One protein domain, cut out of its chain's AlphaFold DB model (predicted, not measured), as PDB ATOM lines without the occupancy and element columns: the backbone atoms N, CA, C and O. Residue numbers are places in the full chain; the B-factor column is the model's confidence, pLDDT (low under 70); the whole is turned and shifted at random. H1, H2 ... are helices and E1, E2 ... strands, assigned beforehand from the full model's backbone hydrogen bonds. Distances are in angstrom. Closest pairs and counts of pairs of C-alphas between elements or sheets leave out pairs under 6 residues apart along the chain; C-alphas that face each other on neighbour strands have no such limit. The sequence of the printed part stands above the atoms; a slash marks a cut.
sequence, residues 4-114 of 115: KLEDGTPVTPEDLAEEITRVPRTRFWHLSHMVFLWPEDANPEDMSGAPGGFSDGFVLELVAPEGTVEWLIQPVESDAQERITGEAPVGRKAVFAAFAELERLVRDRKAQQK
ATOM      1  N   LYS A   4     -39.095  38.720   4.893       94.25
ATOM      2  CA  LYS A   4     -38.698  38.625   6.298       94.25
ATOM      3  C   LYS A   4     -38.514  37.175   6.744       94.25
ATOM      4  O   LYS A   4     -39.084  36.267   6.137       94.25
ATOM      5  N   LEU A   5     -37.739  36.984   7.808       94.00
ATOM      6  CA  LEU A   5     -37.704  35.746   8.585       94.00
ATOM      7  C   LEU A   5     -38.957  35.623   9.468       94.00
ATOM      8  O   LEU A   5     -39.743  36.566   9.595       94.00
ATOM      9  N   GLU A   6     -39.111  34.465  10.108       89.81
ATOM     10  CA  GLU A   6     -40.223  34.158  11.019       89.81
ATOM     11  C   GLU A   6     -40.338  35.167  12.174       89.81
ATOM     12  O   GLU A   6     -41.435  35.575  12.543       89.81
ATOM     13  N   ASP A   7     -39.203  35.645  12.692       91.75
ATOM     14  CA  ASP A   7     -39.128  36.629  13.780       91.75
ATOM     15  C   ASP A   7     -39.361  38.086  13.331       91.75
ATOM     16  O   ASP A   7     -39.318  39.015  14.140       91.75
ATOM     17  N   GLY A   8     -39.605  38.301  12.037       90.88
ATOM     18  CA  GLY A   8     -39.818  39.617  11.448       90.88
ATOM     19  C   GLY A   8     -38.560  40.322  10.943       90.88
ATOM     20  O   GLY A   8     -38.680  41.412  10.378       90.88
ATOM     21  N   THR A   9     -37.374  39.725  11.088       95.44
ATOM     22  CA  THR A   9     -36.121  40.289  10.571       95.44
ATOM     23  C   THR A   9     -36.198  40.456   9.049       95.44
ATOM     24  O   THR A   9     -36.453  39.470   8.354       95.44
ATOM     25  N   PRO A  10     -35.983  41.666   8.496       95.44
ATOM     26  CA  PRO A  10     -35.982  41.873   7.053       95.44
ATOM     27  C   PRO A  10     -34.863  41.086   6.368       95.44
ATOM     28  O   PRO A  10     -33.739  41.058   6.861       95.44
ATOM     29  N   VAL A  11     -35.165  40.515   5.203       94.56
ATOM     30  CA  VAL A  11     -34.203  39.785   4.370       94.56
ATOM     31  C   VAL A  11     -34.218  40.341   2.956       94.56
ATOM     32  O   VAL A  11     -35.276  40.564   2.360       94.56
ATOM     33  N   THR A  12     -33.031  40.533   2.399       95.19
ATOM     34  CA  THR A  12     -32.822  40.877   0.995       95.19
ATOM     35  C   THR A  12     -32.190  39.707   0.234       95.19
ATOM     36  O   THR A  12     -31.524  38.855   0.829       95.19
ATOM     37  N   PRO A  13     -32.351  39.647  -1.103       94.44
ATOM     38  CA  PRO A  13     -31.595  38.705  -1.926       94.44
ATOM     39  C   PRO A  13     -30.077  38.861  -1.749       94.44
ATOM     40  O   PRO A  13     -29.335  37.895  -1.896       94.44
ATOM     41  N   GLU A  14     -29.594  40.071  -1.462       94.50
ATOM     42  CA  GLU A  14     -28.187  40.348  -1.181       94.50
ATOM     43  C   GLU A  14     -27.671  39.613   0.056       94.50
ATOM     44  O   GLU A  14     -26.593  39.025  -0.033       94.50
ATOM     45  N   ASP A  15     -28.435  39.608   1.151       93.06
ATOM     46  CA  ASP A  15     -28.047  38.938   2.400       93.06
ATOM     47  C   ASP A  15     -27.818  37.443   2.140       93.06
ATOM     48  O   ASP A  15     -26.744  36.895   2.396       93.06
ATOM     49  N   LEU A  16     -28.785  36.798   1.480       91.06
ATOM     50  CA  LEU A  16     -28.704  35.378   1.133       91.06
ATOM     51  C   LEU A  16     -27.618  35.082   0.085       91.06
ATOM     52  O   LEU A  16     -26.974  34.030   0.112       91.06
ATOM     53  N   ALA A  17     -27.393  36.009  -0.851       91.62
ATOM     54  CA  ALA A  17     -26.323  35.898  -1.834       91.62
ATOM     55  C   ALA A  17     -24.935  35.977  -1.190       91.62
ATOM     56  O   ALA A  17     -24.010  35.357  -1.712       91.62
ATOM     57  N   GLU A  18     -24.774  36.712  -0.089       91.00
ATOM     58  CA  GLU A  18     -23.549  36.698   0.707       91.00
ATOM     59  C   GLU A  18     -23.405  35.370   1.455       91.00
ATOM     60  O   GLU A  18     -22.344  34.739   1.390       91.00
ATOM     61  N   GLU A  19     -24.466  34.890   2.101       87.56
ATOM     62  CA  GLU A  19     -24.433  33.640   2.864       87.56
ATOM     63  C   GLU A  19     -24.103  32.419   1.996       87.56
ATOM     64  O   GLU A  19     -23.230  31.625   2.359       87.56
ATOM     65  N   ILE A  20     -24.682  32.308   0.795       84.00
ATOM     66  CA  ILE A  20     -24.395  31.187  -0.115       84.00
ATOM     67  C   ILE A  20     -22.938  31.174  -0.606       84.00
ATOM     68  O   ILE A  20     -22.437  30.129  -1.023       84.00
ATOM     69  N   THR A  21     -22.209  32.300  -0.545       82.94
ATOM     70  CA  THR A  21     -20.762  32.296  -0.848       82.94
ATOM     71  C   THR A  21     -19.936  31.561   0.202       82.94
ATOM     72  O   THR A  21     -18.828  31.117  -0.097       82.94
ATOM     73  N   ARG A  22     -20.476  31.415   1.417       82.31
ATOM     74  CA  ARG A  22     -19.821  30.770   2.559       82.31
ATOM     75  C   ARG A  22     -20.128  29.275   2.639       82.31
ATOM     76  O   ARG A  22     -19.475  28.574   3.408       82.31
ATOM     77  N   VAL A  23     -21.081  28.780   1.847       79.50
ATOM     78  CA  VAL A  23     -21.416  27.354   1.776       79.50
ATOM     79  C   VAL A  23     -20.298  26.602   1.046       79.50
ATOM     80  O   VAL A  23     -20.022  26.894  -0.124       79.50
ATOM     81  N   PRO A  24     -19.632  25.634   1.700       77.56
ATOM     82  CA  PRO A  24     -18.566  24.871   1.069       77.56
ATOM     83  C   PRO A  24     -19.079  24.080  -0.137       77.56
ATOM     84  O   PRO A  24     -20.022  23.298  -0.029       77.56
ATOM     85  N   ARG A  25     -18.406  24.241  -1.280       77.88
ATOM     86  CA  ARG A  25     -18.677  23.475  -2.500       77.88
ATOM     87  C   ARG A  25     -17.776  22.260  -2.519       77.88
ATOM     88  O   ARG A  25     -16.569  22.389  -2.721       77.88
ATOM     89  N   THR A  26     -18.339  21.087  -2.273       69.00
ATOM     90  CA  THR A  26     -17.558  19.853  -2.271       69.00
ATOM     91  C   THR A  26     -18.127  18.874  -3.287       69.00
ATOM     92  O   THR A  26     -19.335  18.779  -3.463       69.00
ATOM     93  N   ARG A  27     -17.243  18.112  -3.937       66.69
ATOM     94  CA  ARG A  27     -17.618  17.062  -4.895       66.69
ATOM     95  C   ARG A  27     -18.357  15.880  -4.245       66.69
ATOM     96  O   ARG A  27     -18.997  15.100  -4.941       66.69
ATOM     97  N   PHE A  28     -18.202  15.699  -2.933       67.62
ATOM     98  CA  PHE A  28     -18.678  14.514  -2.211       67.62
ATOM     99  C   PHE A  28     -19.905  14.792  -1.338       67.62
ATOM    100  O   PHE A  28     -20.690  13.881  -1.094       67.62
ATOM    101  N   TRP A  29     -20.065  16.034  -0.878       63.56
ATOM    102  CA  TRP A  29     -21.137  16.476   0.006       63.56
ATOM    103  C   TRP A  29     -21.768  17.754  -0.533       63.56
ATOM    104  O   TRP A  29     -21.088  18.768  -0.719       63.56
ATOM    105  N   HIS A  30     -23.078  17.706  -0.728       68.50
ATOM    106  CA  HIS A  30     -23.878  18.876  -1.046       68.50
ATOM    107  C   HIS A  30     -24.364  19.484   0.267       68.50
ATOM    108  O   HIS A  30     -25.350  19.032   0.842       68.50
ATOM    109  N   LEU A  31     -23.620  20.463   0.784       75.31
ATOM    110  CA  LEU A  31     -24.127  21.293   1.869       75.31
ATOM    111  C   LEU A  31     -25.164  22.246   1.280       75.31
ATOM    112  O   LEU A  31     -24.899  22.897   0.266       75.31
ATOM    113  N   SER A  32     -26.334  22.298   1.909       82.75
ATOM    114  CA  SER A  32     -27.386  23.232   1.547       82.75
ATOM    115  C   SER A  32     -27.501  24.354   2.570       82.75
ATOM    116  O   SER A  32     -27.181  24.197   3.751       82.75
ATOM    117  N   HIS A  33     -27.918  25.519   2.089       88.81
ATOM    118  CA  HIS A  33     -28.351  26.625   2.925       88.81
ATOM    119  C   HIS A  33     -29.866  26.723   2.829       88.81
ATOM    120  O   HIS A  33     -30.403  26.852   1.733       88.81
ATOM    121  N   MET A  34     -30.543  26.633   3.968       91.38
ATOM    122  CA  MET A  34     -31.996  26.625   4.045       91.38
ATOM    123  C   MET A  34     -32.462  27.823   4.855       91.38
ATOM    124  O   MET A  34     -31.961  28.060   5.954       91.38
ATOM    125  N   VAL A  35     -33.439  28.544   4.323       92.62
ATOM    126  CA  VAL A  35     -34.061  29.682   4.989       92.62
ATOM    127  C   VAL A  35     -35.572  29.598   4.837       92.62
ATOM    128  O   VAL A  35     -36.084  29.190   3.795       92.62
ATOM    129  N   PHE A  36     -36.286  29.998   5.881       92.88
ATOM    130  CA  PHE A  36     -37.723  30.200   5.815       92.88
ATOM    131  C   PHE A  36     -37.991  31.691   5.585       92.88
ATOM    132  O   PHE A  36     -37.482  32.542   6.317       92.88
ATOM    133  N   LEU A  37     -38.747  32.003   4.538       93.94
ATOM    134  CA  LEU A  37     -38.992  33.353   4.048       93.94
ATOM    135  C   LEU A  37     -40.486  33.619   3.965       93.94
ATOM    136  O   LEU A  37     -41.226  32.863   3.342       93.94
ATOM    137  N   TRP A  38     -40.910  34.752   4.508       92.25
ATOM    138  CA  TRP A  38     -42.280  35.236   4.420       92.25
ATOM    139  C   TRP A  38     -42.321  36.576   3.683       92.25
ATOM    140  O   TRP A  38     -41.426  37.409   3.869       92.25
ATOM    141  N   PRO A  39     -43.363  36.841   2.876       90.75
ATOM    142  CA  PRO A  39     -43.703  38.192   2.465       90.75
ATOM    143  C   PRO A  39     -43.880  39.095   3.690       90.75
ATOM    144  O   PRO A  39     -44.353  38.661   4.740       90.75
ATOM    145  N   GLU A  40     -43.516  40.369   3.569       89.50
ATOM    146  CA  GLU A  40     -43.592  41.325   4.682       89.50
ATOM    147  C   GLU A  40     -44.985  41.393   5.334       89.50
ATOM    148  O   GLU A  40     -45.090  41.507   6.559       89.50
ATOM    149  N   ASP A  41     -46.039  41.291   4.522       85.31
ATOM    150  CA  ASP A  41     -47.443  41.365   4.926       85.31
ATOM    151  C   ASP A  41     -48.015  40.048   5.476       85.31
ATOM    152  O   ASP A  41     -49.106  40.063   6.042       85.31
ATOM    153  N   ALA A  42     -47.289  38.933   5.364       85.44
ATOM    154  CA  ALA A  42     -47.721  37.640   5.886       85.44
ATOM    155  C   ALA A  42     -47.538  37.549   7.409       85.44
ATOM    156  O   ALA A  42     -46.567  38.078   7.955       85.44
ATOM    157  N   ASN A  43     -48.432  36.845   8.106       84.12
ATOM    158  CA  ASN A  43     -48.263  36.517   9.523       84.12
ATOM    159  C   ASN A  43     -47.765  35.065   9.667       84.12
ATOM    160  O   ASN A  43     -48.537  34.159   9.364       84.12
ATOM    161  N   PRO A  44     -46.523  34.822  10.132       83.31
ATOM    162  CA  PRO A  44     -46.004  33.464  10.316       83.31
ATOM    163  C   PRO A  44     -46.794  32.618  11.326       83.31
ATOM    164  O   PRO A  44     -46.800  31.398  11.215       83.31
ATOM    165  N   GLU A  45     -47.488  33.248  12.281       80.06
ATOM    166  CA  GLU A  45     -48.334  32.548  13.262       80.06
ATOM    167  C   GLU A  45     -49.726  32.199  12.709       80.06
ATOM    168  O   GLU A  45     -50.447  31.381  13.287       80.06
ATOM    169  N   ASP A  46     -50.127  32.822  11.598       74.12
ATOM    170  CA  ASP A  46     -51.418  32.579  10.966       74.12
ATOM    171  C   ASP A  46     -51.308  31.470   9.918       74.12
ATOM    172  O   ASP A  46     -51.174  31.701   8.715       74.12
ATOM    173  N   MET A  47     -51.418  30.236  10.401       65.38
ATOM    174  CA  MET A  47     -51.517  29.037   9.563       65.38
ATOM    175  C   MET A  47     -52.967  28.765   9.121       65.38
ATOM    176  O   MET A  47     -53.265  27.729   8.533       65.38
ATOM    177  N   SER A  48     -53.914  29.669   9.414       61.59
ATOM    178  CA  SER A  48     -55.345  29.466   9.134       61.59
ATOM    179  C   SER A  48     -55.774  29.923   7.726       61.59
ATOM    180  O   SER A  48     -56.953  29.858   7.361       61.59
ATOM    181  N   GLY A  49     -54.814  30.354   6.901       52.12
ATOM    182  CA  GLY A  49     -55.039  31.061   5.642       52.12
ATOM    183  C   GLY A  49     -55.189  30.190   4.387       52.12
ATOM    184  O   GLY A  49     -54.233  29.984   3.646       52.12
ATOM    185  N   ALA A  50     -56.445  29.857   4.076       49.62
ATOM    186  CA  ALA A  50     -57.012  29.413   2.789       49.62
ATOM    187  C   ALA A  50     -57.174  27.891   2.545       49.62
ATOM    188  O   ALA A  50     -56.317  27.088   2.914       49.62
ATOM    189  N   PRO A  51     -58.267  27.473   1.861       41.19
ATOM    190  CA  PRO A  51     -58.450  26.085   1.444       41.19
ATOM    191  C   PRO A  51     -57.315  25.691   0.494       41.19
ATOM    192  O   PRO A  51     -57.156  26.310  -0.558       41.19
ATOM    193  N   GLY A  52     -56.528  24.680   0.867       43.91
ATOM    194  CA  GLY A  52     -55.415  24.181   0.054       43.91
ATOM    195  C   GLY A  52     -54.007  24.406   0.614       43.91
ATOM    196  O   GLY A  52     -53.075  24.282  -0.164       43.91
ATOM    197  N   GLY A  53     -53.845  24.714   1.910       47.28
ATOM    198  CA  GLY A  53     -52.600  24.441   2.653       47.28
ATOM    199  C   GLY A  53     -51.353  25.124   2.098       47.28
ATOM    200  O   GLY A  53     -50.479  24.471   1.545       47.28
ATOM    201  N   PHE A  54     -51.294  26.445   2.247       52.91
ATOM    202  CA  PHE A  54     -50.086  27.227   2.023       52.91
ATOM    203  C   PHE A  54     -50.156  28.457   2.922       52.91
ATOM    204  O   PHE A  54     -50.850  29.423   2.583       52.91
ATOM    205  N   SER A  55     -49.460  28.423   4.059       60.78
ATOM    206  CA  SER A  55     -49.108  29.677   4.727       60.78
ATOM    207  C   SER A  55     -48.245  30.475   3.746       60.78
ATOM    208  O   SER A  55     -47.496  29.894   2.964       60.78
ATOM    209  N   ASP A  56     -48.365  31.802   3.709       71.88
ATOM    210  CA  ASP A  56     -47.667  32.631   2.705       71.88
ATOM    211  C   ASP A  56     -46.124  32.537   2.787       71.88
ATOM    212  O   ASP A  56     -45.420  33.195   2.022       71.88
ATOM    213  N   GLY A  57     -45.588  31.748   3.722       87.19
ATOM    214  CA  GLY A  57     -44.176  31.445   3.862       87.19
ATOM    215  C   GLY A  57     -43.671  30.387   2.885       87.19
ATOM    216  O   GLY A  57     -44.396  29.523   2.394       87.19
ATOM    217  N   PHE A  58     -42.368  30.428   2.644       91.38
ATOM    218  CA  PHE A  58     -41.650  29.508   1.779       91.38
ATOM    219  C   PHE A  58     -40.361  29.058   2.449       91.38
ATOM    220  O   PHE A  58     -39.616  29.867   2.990       91.38
ATOM    221  N   VAL A  59     -40.056  27.773   2.349       93.12
ATOM    222  CA  VAL A  59     -38.703  27.262   2.533       93.12
ATOM    223  C   VAL A  59     -37.957  27.458   1.222       93.12
ATOM    224  O   VAL A  59     -38.372  26.929   0.189       93.12
ATOM    225  N   LEU A  60     -36.862  28.209   1.263       94.31
ATOM    226  CA  LEU A  60     -35.887  28.291   0.185       94.31
ATOM    227  C   LEU A  60     -34.644  27.502   0.594       94.31
ATOM    228  O   LEU A  60     -33.958  27.854   1.551       94.31
ATOM    229  N   GLU A  61     -34.350  26.447  -0.153       93.25
ATOM    230  CA  GLU A  61     -33.119  25.678  -0.040       93.25
ATOM    231  C   GLU A  61     -32.200  26.007  -1.219       93.25
ATOM    232  O   GLU A  61     -32.624  26.014  -2.371       93.25
ATOM    233  N   LEU A  62     -30.931  26.283  -0.937       91.00
ATOM    234  CA  LEU A  62     -29.885  26.524  -1.920       91.00
ATOM    235  C   LEU A  62     -28.840  25.424  -1.800       91.00
ATOM    236  O   LEU A  62     -28.223  25.266  -0.747       91.00
ATOM    237  N   VAL A  63     -28.596  24.706  -2.887       89.25
ATOM    238  CA  VAL A  63     -27.600  23.639  -2.966       89.25
ATOM    239  C   VAL A  63     -26.503  24.094  -3.919       89.25
ATOM    240  O   VAL A  63     -26.788  24.542  -5.024       89.25
ATOM    241  N   ALA A  64     -25.237  24.014  -3.505       85.56
ATOM    242  CA  ALA A  64     -24.107  24.514  -4.294       85.56
ATOM    243  C   ALA A  64     -23.194  23.378  -4.805       85.56
ATOM    244  O   ALA A  64     -22.068  23.238  -4.310       85.56
ATOM    245  N   PRO A  65     -23.646  22.557  -5.774       80.75
ATOM    246  CA  PRO A  65     -22.776  21.596  -6.446       80.75
ATOM    247  C   PRO A  65     -21.647  22.305  -7.223       80.75
ATOM    248  O   PRO A  65     -21.621  23.523  -7.410       80.75
ATOM    249  N   GLU A  66     -20.645  21.549  -7.669       78.06
ATOM    250  CA  GLU A  66     -19.543  22.125  -8.441       78.06
ATOM    251  C   GLU A  66     -20.055  22.704  -9.774       78.06
ATOM    252  O   GLU A  66     -20.639  21.998 -10.592       78.06
ATOM    253  N   GLY A  67     -19.833  24.003 -10.001       79.88
ATOM    254  CA  GLY A  67     -20.156  24.677 -11.266       79.88
ATOM    255  C   GLY A  67     -21.596  25.188 -11.424       79.88
ATOM    256  O   GLY A  67     -21.857  25.896 -12.395       79.88
ATOM    257  N   THR A  68     -22.507  24.909 -10.487       88.00
ATOM    258  CA  THR A  68     -23.876  25.457 -10.494       88.00
ATOM    259  C   THR A  68     -24.399  25.656  -9.069       88.00
ATOM    260  O   THR A  68     -23.790  25.211  -8.100       88.00
ATOM    261  N   VAL A  69     -25.490  26.397  -8.920       88.38
ATOM    262  CA  VAL A  69     -26.258  26.475  -7.676       88.38
ATOM    263  C   VAL A  69     -27.700  26.157  -8.021       88.38
ATOM    264  O   VAL A  69     -28.332  26.867  -8.807       88.38
ATOM    265  N   GLU A  70     -28.191  25.081  -7.430       92.12
ATOM    266  CA  GLU A  70     -29.582  24.665  -7.487       92.12
ATOM    267  C   GLU A  70     -30.342  25.360  -6.360       92.12
ATOM    268  O   GLU A  70     -29.803  25.625  -5.281       92.12
ATOM    269  N   TRP A  71     -31.602  25.677  -6.611       94.19
ATOM    270  CA  TRP A  71     -32.503  26.214  -5.613       94.19
ATOM    271  C   TRP A  71     -33.815  25.446  -5.624       94.19
ATOM    272  O   TRP A  71     -34.303  25.007  -6.667       94.19
ATOM    273  N   LEU A  72     -34.376  25.297  -4.433       94.38
ATOM    274  CA  LEU A  72     -35.627  24.619  -4.170       94.38
ATOM    275  C   LEU A  72     -36.534  25.547  -3.377       94.38
ATOM    276  O   LEU A  72     -36.125  26.095  -2.360       94.38
ATOM    277  N   ILE A  73     -37.773  25.683  -3.821       94.56
ATOM    278  CA  ILE A  73     -38.817  26.427  -3.134       94.56
ATOM    279  C   ILE A  73     -39.894  25.428  -2.734       94.56
ATOM    280  O   ILE A  73     -40.513  24.790  -3.587       94.56
ATOM    281  N   GLN A  74     -40.127  25.307  -1.433       90.94
ATOM    282  CA  GLN A  74     -41.265  24.585  -0.884       90.94
ATOM    283  C   GLN A  74     -42.120  25.582  -0.120       90.94
ATOM    284  O   GLN A  74     -41.682  26.068   0.923       90.94
ATOM    285  N   PRO A  75     -43.325  25.910  -0.591       88.06
ATOM    286  CA  PRO A  75     -44.177  26.760   0.208       88.06
ATOM    287  C   PRO A  75     -44.628  25.991   1.467       88.06
ATOM    288  O   PRO A  75     -44.728  24.760   1.470       88.06
ATOM    289  N   VAL A  76     -44.762  26.691   2.589       84.88
ATOM    290  CA  VAL A  76     -44.925  26.056   3.902       84.88
ATOM    291  C   VAL A  76     -46.301  25.378   3.974       84.88
ATOM    292  O   VAL A  76     -47.293  25.935   3.519       84.88
ATOM    293  N   GLU A  77     -46.345  24.161   4.530       77.75
ATOM    294  CA  GLU A  77     -47.505  23.235   4.557       77.75
ATOM    295  C   GLU A  77     -47.856  22.524   3.237       77.75
ATOM    296  O   GLU A  77     -48.761  21.689   3.211       77.75
ATOM    297  N   SER A  78     -47.095  22.767   2.171       75.50
ATOM    298  CA  SER A  78     -47.219  22.049   0.898       75.50
ATOM    299  C   SER A  78     -46.676  20.625   0.946       75.50
ATOM    300  O   SER A  78     -45.735  20.327   1.695       75.50
ATOM    301  N   ASP A  79     -47.181  19.768   0.056       80.75
ATOM    302  CA  ASP A  79     -46.570  18.467  -0.209       80.75
ATOM    303  C   ASP A  79     -45.141  18.647  -0.760       80.75
ATOM    304  O   ASP A  79     -44.852  19.516  -1.584       80.75
ATOM    305  N   ALA A  80     -44.220  17.782  -0.335       76.88
ATOM    306  CA  ALA A  80     -42.865  17.755  -0.870       76.88
ATOM    307  C   ALA A  80     -42.827  17.493  -2.390       76.88
ATOM    308  O   ALA A  80     -41.858  17.865  -3.046       76.88
ATOM    309  N   GLN A  81     -43.852  16.876  -2.976       81.12
ATOM    310  CA  GLN A  81     -43.938  16.669  -4.425       81.12
ATOM    311  C   GLN A  81     -44.217  17.956  -5.212       81.12
ATOM    312  O   GLN A  81     -43.941  18.003  -6.408       81.12
ATOM    313  N   GLU A  82     -44.711  19.007  -4.558       81.25
ATOM    314  CA  GLU A  82     -45.031  20.301  -5.180       81.25
ATOM    315  C   GLU A  82     -43.852  21.287  -5.133       81.25
ATOM    316  O   GLU A  82     -43.989  22.463  -5.471       81.25
ATOM    317  N   ARG A  83     -42.670  20.806  -4.730       88.62
ATOM    318  CA  ARG A  83     -41.429  21.581  -4.723       88.62
ATOM    319  C   ARG A  83     -41.124  22.139  -6.107       88.62
ATOM    320  O   ARG A  83     -41.118  21.424  -7.108       88.62
ATOM    321  N   ILE A  84     -40.782  23.419  -6.136       92.75
ATOM    322  CA  ILE A  84     -40.381  24.125  -7.347       92.75
ATOM    323  C   ILE A  84     -38.865  24.226  -7.337       92.75
ATOM    324  O   ILE A  84     -38.272  24.691  -6.366       92.75
ATOM    325  N   THR A  85     -38.233  23.785  -8.416       95.12
ATOM    326  CA  THR A  85     -36.774  23.710  -8.517       95.12
ATOM    327  C   THR A  85     -36.268  24.572  -9.660       95.12
ATOM    328  O   THR A  85     -36.902  24.633 -10.714       95.12
ATOM    329  N   GLY A  86     -35.075  25.130  -9.516       94.62
ATOM    330  CA  GLY A  86     -34.333  25.692 -10.636       94.62
ATOM    331  C   GLY A  86     -32.845  25.773 -10.344       94.62
ATOM    332  O   GLY A  86     -32.378  25.363  -9.287       94.62
ATOM    333  N   GLU A  87     -32.082  26.289 -11.301       94.44
ATOM    334  CA  GLU A  87     -30.627  26.368 -11.189       94.44
ATOM    335  C   GLU A  87     -30.066  27.617 -11.871       94.44
ATOM    336  O   GLU A  87     -30.676  28.197 -12.774       94.44
ATOM    337  N   ALA A  88     -28.883  28.047 -11.432       91.12
ATOM    338  CA  ALA A  88     -28.108  29.081 -12.106       91.12
ATOM    339  C   ALA A  88     -26.597  28.907 -11.854       91.12
ATOM    340  O   ALA A  88     -26.188  28.446 -10.790       91.12
ATOM    341  N   PRO A  89     -25.726  29.379 -12.767       82.12
ATOM    342  CA  PRO A  89     -24.290  29.073 -12.734       82.12
ATOM    343  C   PRO A  89     -23.504  29.717 -11.577       82.12
ATOM    344  O   PRO A  89     -22.344  29.381 -11.357       82.12
ATOM    345  N   VAL A  90     -24.075  30.686 -10.852       81.44
ATOM    346  CA  VAL A  90     -23.400  31.345  -9.719       81.44
ATOM    347  C   VAL A  90     -24.379  31.650  -8.591       81.44
ATOM    348  O   VAL A  90     -25.523  32.011  -8.857       81.44
ATOM    349  N   GLY A  91     -23.891  31.615  -7.344       84.56
ATOM    350  CA  GLY A  91     -24.699  31.808  -6.130       84.56
ATOM    351  C   GLY A  91     -25.581  33.054  -6.157       84.56
ATOM    352  O   GLY A  91     -26.789  32.937  -6.003       84.56
ATOM    353  N   ARG A  92     -25.029  34.235  -6.477       91.69
ATOM    354  CA  ARG A  92     -25.842  35.461  -6.579       91.69
ATOM    355  C   ARG A  92     -26.940  35.348  -7.641       91.69
ATOM    356  O   ARG A  92     -28.068  35.733  -7.383       91.69
ATOM    357  N   LYS A  93     -26.651  34.817  -8.834       92.06
ATOM    358  CA  LYS A  93     -27.682  34.673  -9.879       92.06
ATOM    359  C   LYS A  93     -28.749  33.654  -9.478       92.06
ATOM    360  O   LYS A  93     -29.913  33.894  -9.765       92.06
ATOM    361  N   ALA A  94     -28.358  32.571  -8.807       92.31
ATOM    362  CA  ALA A  94     -29.281  31.557  -8.307       92.31
ATOM    363  C   ALA A  94     -30.226  32.136  -7.256       92.31
ATOM    364  O   ALA A  94     -31.434  31.995  -7.393       92.31
ATOM    365  N   VAL A  95     -29.694  32.880  -6.283       93.69
ATOM    366  CA  VAL A  95     -30.506  33.559  -5.265       93.69
ATOM    367  C   VAL A  95     -31.500  34.525  -5.907       93.69
ATOM    368  O   VAL A  95     -32.685  34.479  -5.609       93.69
ATOM    369  N   PHE A  96     -31.059  35.363  -6.846       95.31
ATOM    370  CA  PHE A  96     -31.961  36.308  -7.512       95.31
ATOM    371  C   PHE A  96     -33.023  35.611  -8.368       95.31
ATOM    372  O   PHE A  96     -34.160  36.076  -8.418       95.31
ATOM    373  N   ALA A  97     -32.675  34.502  -9.024       95.38
ATOM    374  CA  ALA A  97     -33.636  33.690  -9.763       95.38
ATOM    375  C   ALA A  97     -34.678  33.064  -8.822       95.38
ATOM    376  O   ALA A  97     -35.870  33.159  -9.101       95.38
ATOM    377  N   ALA A  98     -34.246  32.522  -7.680       95.69
ATOM    378  CA  ALA A  98     -35.140  31.982  -6.662       95.69
ATOM    379  C   ALA A  98     -36.092  33.056  -6.110       95.69
ATOM    380  O   ALA A  98     -37.296  32.835  -6.033       95.69
ATOM    381  N   PHE A  99     -35.592  34.257  -5.802       95.75
ATOM    382  CA  PHE A  99     -36.438  35.365  -5.345       95.75
ATOM    383  C   PHE A  99     -37.427  35.842  -6.414       95.75
ATOM    384  O   PHE A  99     -38.571  36.152  -6.089       95.75
ATOM    385  N   ALA A 100     -37.029  35.878  -7.687       95.75
ATOM    386  CA  ALA A 100     -37.949  36.207  -8.774       95.75
ATOM    387  C   ALA A 100     -39.088  35.177  -8.887       95.75
ATOM    388  O   ALA A 100     -40.237  35.556  -9.136       95.75
ATOM    389  N   GLU A 101     -38.782  33.898  -8.664       95.56
ATOM    390  CA  GLU A 101     -39.774  32.826  -8.652       95.56
ATOM    391  C   GLU A 101     -40.701  32.922  -7.433       95.56
ATOM    392  O   GLU A 101     -41.920  32.891  -7.593       95.56
ATOM    393  N   LEU A 102     -40.156  33.167  -6.237       93.38
ATOM    394  CA  LEU A 102     -40.943  33.457  -5.033       93.38
ATOM    395  C   LEU A 102     -41.928  34.620  -5.264       93.38
ATOM    396  O   LEU A 102     -43.119  34.513  -4.966       93.38
ATOM    397  N   GLU A 103     -41.471  35.724  -5.864       93.38
ATOM    398  CA  GLU A 103     -42.338  36.863  -6.192       93.38
ATOM    399  C   GLU A 103     -43.422  36.518  -7.222       93.38
ATOM    400  O   GLU A 103     -44.533  37.058  -7.165       93.38
ATOM    401  N   ARG A 104     -43.126  35.641  -8.188       93.25
ATOM    402  CA  ARG A 104     -44.123  35.132  -9.138       93.25
ATOM    403  C   ARG A 104     -45.203  34.333  -8.407       93.25
ATOM    404  O   ARG A 104     -46.377  34.642  -8.588       93.25
ATOM    405  N   LEU A 105     -44.817  33.399  -7.539       90.00
ATOM    406  CA  LEU A 105     -45.745  32.547  -6.788       90.00
ATOM    407  C   LEU A 105     -46.700  33.362  -5.914       90.00
ATOM    408  O   LEU A 105     -47.914  33.156  -5.957       90.00
ATOM    409  N   VAL A 106     -46.174  34.352  -5.186       88.31
ATOM    410  CA  VAL A 106     -47.007  35.240  -4.364       88.31
ATOM    411  C   VAL A 106     -47.977  36.049  -5.229       88.31
ATOM    412  O   VAL A 106     -49.145  36.208  -4.867       88.31
ATOM    413  N   ARG A 107     -47.534  36.567  -6.386       89.19
ATOM    414  CA  ARG A 107     -48.416  37.313  -7.303       89.19
ATOM    415  C   ARG A 107     -49.537  36.443  -7.862       89.19
ATOM    416  O   ARG A 107     -50.686  36.884  -7.839       89.19
ATOM    417  N   ASP A 108     -49.218  35.239  -8.323       87.25
ATOM    418  CA  ASP A 108     -50.193  34.322  -8.919       87.25
ATOM    419  C   ASP A 108     -51.267  33.927  -7.896       87.25
ATOM    420  O   ASP A 108     -52.462  33.965  -8.196       87.25
ATOM    421  N   ARG A 109     -50.872  33.675  -6.643       79.94
ATOM    422  CA  ARG A 109     -51.808  33.386  -5.548       79.94
ATOM    423  C   ARG A 109     -52.694  34.581  -5.200       79.94
ATOM    424  O   ARG A 109     -53.913  34.437  -5.108       79.94
ATOM    425  N   LYS A 110     -52.113  35.779  -5.068       80.31
ATOM    426  CA  LYS A 110     -52.882  37.015  -4.823       80.31
ATOM    427  C   LYS A 110     -53.883  37.307  -5.949       80.31
ATOM    428  O   LYS A 110     -54.899  37.953  -5.694       80.31
ATOM    429  N   ALA A 111     -53.614  36.863  -7.178       83.56
ATOM    430  CA  ALA A 111     -54.566  36.948  -8.282       83.56
ATOM    431  C   ALA A 111     -55.699  35.916  -8.149       83.56
ATOM    432  O   ALA A 111     -56.858  36.280  -8.323       83.56
ATOM    433  N   GLN A 112     -55.387  34.669  -7.780       79.81
ATOM    434  CA  GLN A 112     -56.379  33.605  -7.572       79.81
ATOM    435  C   GLN A 112     -57.351  33.901  -6.422       79.81
ATOM    436  O   GLN A 112     -58.533  33.623  -6.547       79.81
ATOM    437  N   GLN A 113     -56.888  34.510  -5.327       70.81
ATOM    438  CA  GLN A 113     -57.742  34.863  -4.180       70.81
ATOM    439  C   GLN A 113     -58.731  36.010  -4.462       70.81
ATOM    440  O   GLN A 113     -59.655  36.232  -3.684       70.81
ATOM    441  N   LYS A 114     -58.510  36.782  -5.533       64.88
ATOM    442  CA  LYS A 114     -59.381  37.896  -5.940       64.88
ATOM    443  C   LYS A 114     -60.416  37.499  -6.998       64.88
ATOM    444  O   LYS A 114     -61.251  38.341  -7.330       64.88
TER     445      LYS A 114
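Overview. This is residues 4 to 114 of the 115 residues of an uncharacterized protein of Alphaproteobacteria bacterium (UniProt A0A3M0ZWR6). A twisted sheet of four strands curls round one long helix, H2, and a short helix, H1, packs on H2's first part, on the same face: two layers. The 111 printed residues, mixed in class, run H1 E1 E2 E3 E4 H2; the strands, in that order across the sheet, make a meander, each the antiparallel neighbour of the one before. The whole is compact, radius of gyration of the C-alphas 14.3 A, spanning 44 by 29 by 20 A.

Arrangement. H1, residues 13 to 22, touches H2, residues 91 to 112, with the closest C-alphas, Ala 17 and Arg 92, 4.8 A apart. Hairpins join E1, residues 32 to 39, to E2, residues 58 to 63, E2 to E3, residues 69 to 75, and E3 to E4, residues 84 to 88; N 35 and O 60, 2.9 A, N 61 and O 72, 2.9 A, and N 71 and O 86, 2.8 A, are within hydrogen-bond range. Every O i to N i+4 pair is within range in H2, 4 of 6 in H1.

Along the chain. H1 begins at C-alpha 13 (-31.595, 38.705, -1.926); H2, 31.8 A long, ends at C-alpha 112 (-56.379, 33.605, -7.572).

Size, cuts and confidence. The printed part has no cut. The E1 to E2 link is long. Residues 26 to 30, 47 to 55 and 114 have pLDDT under 70.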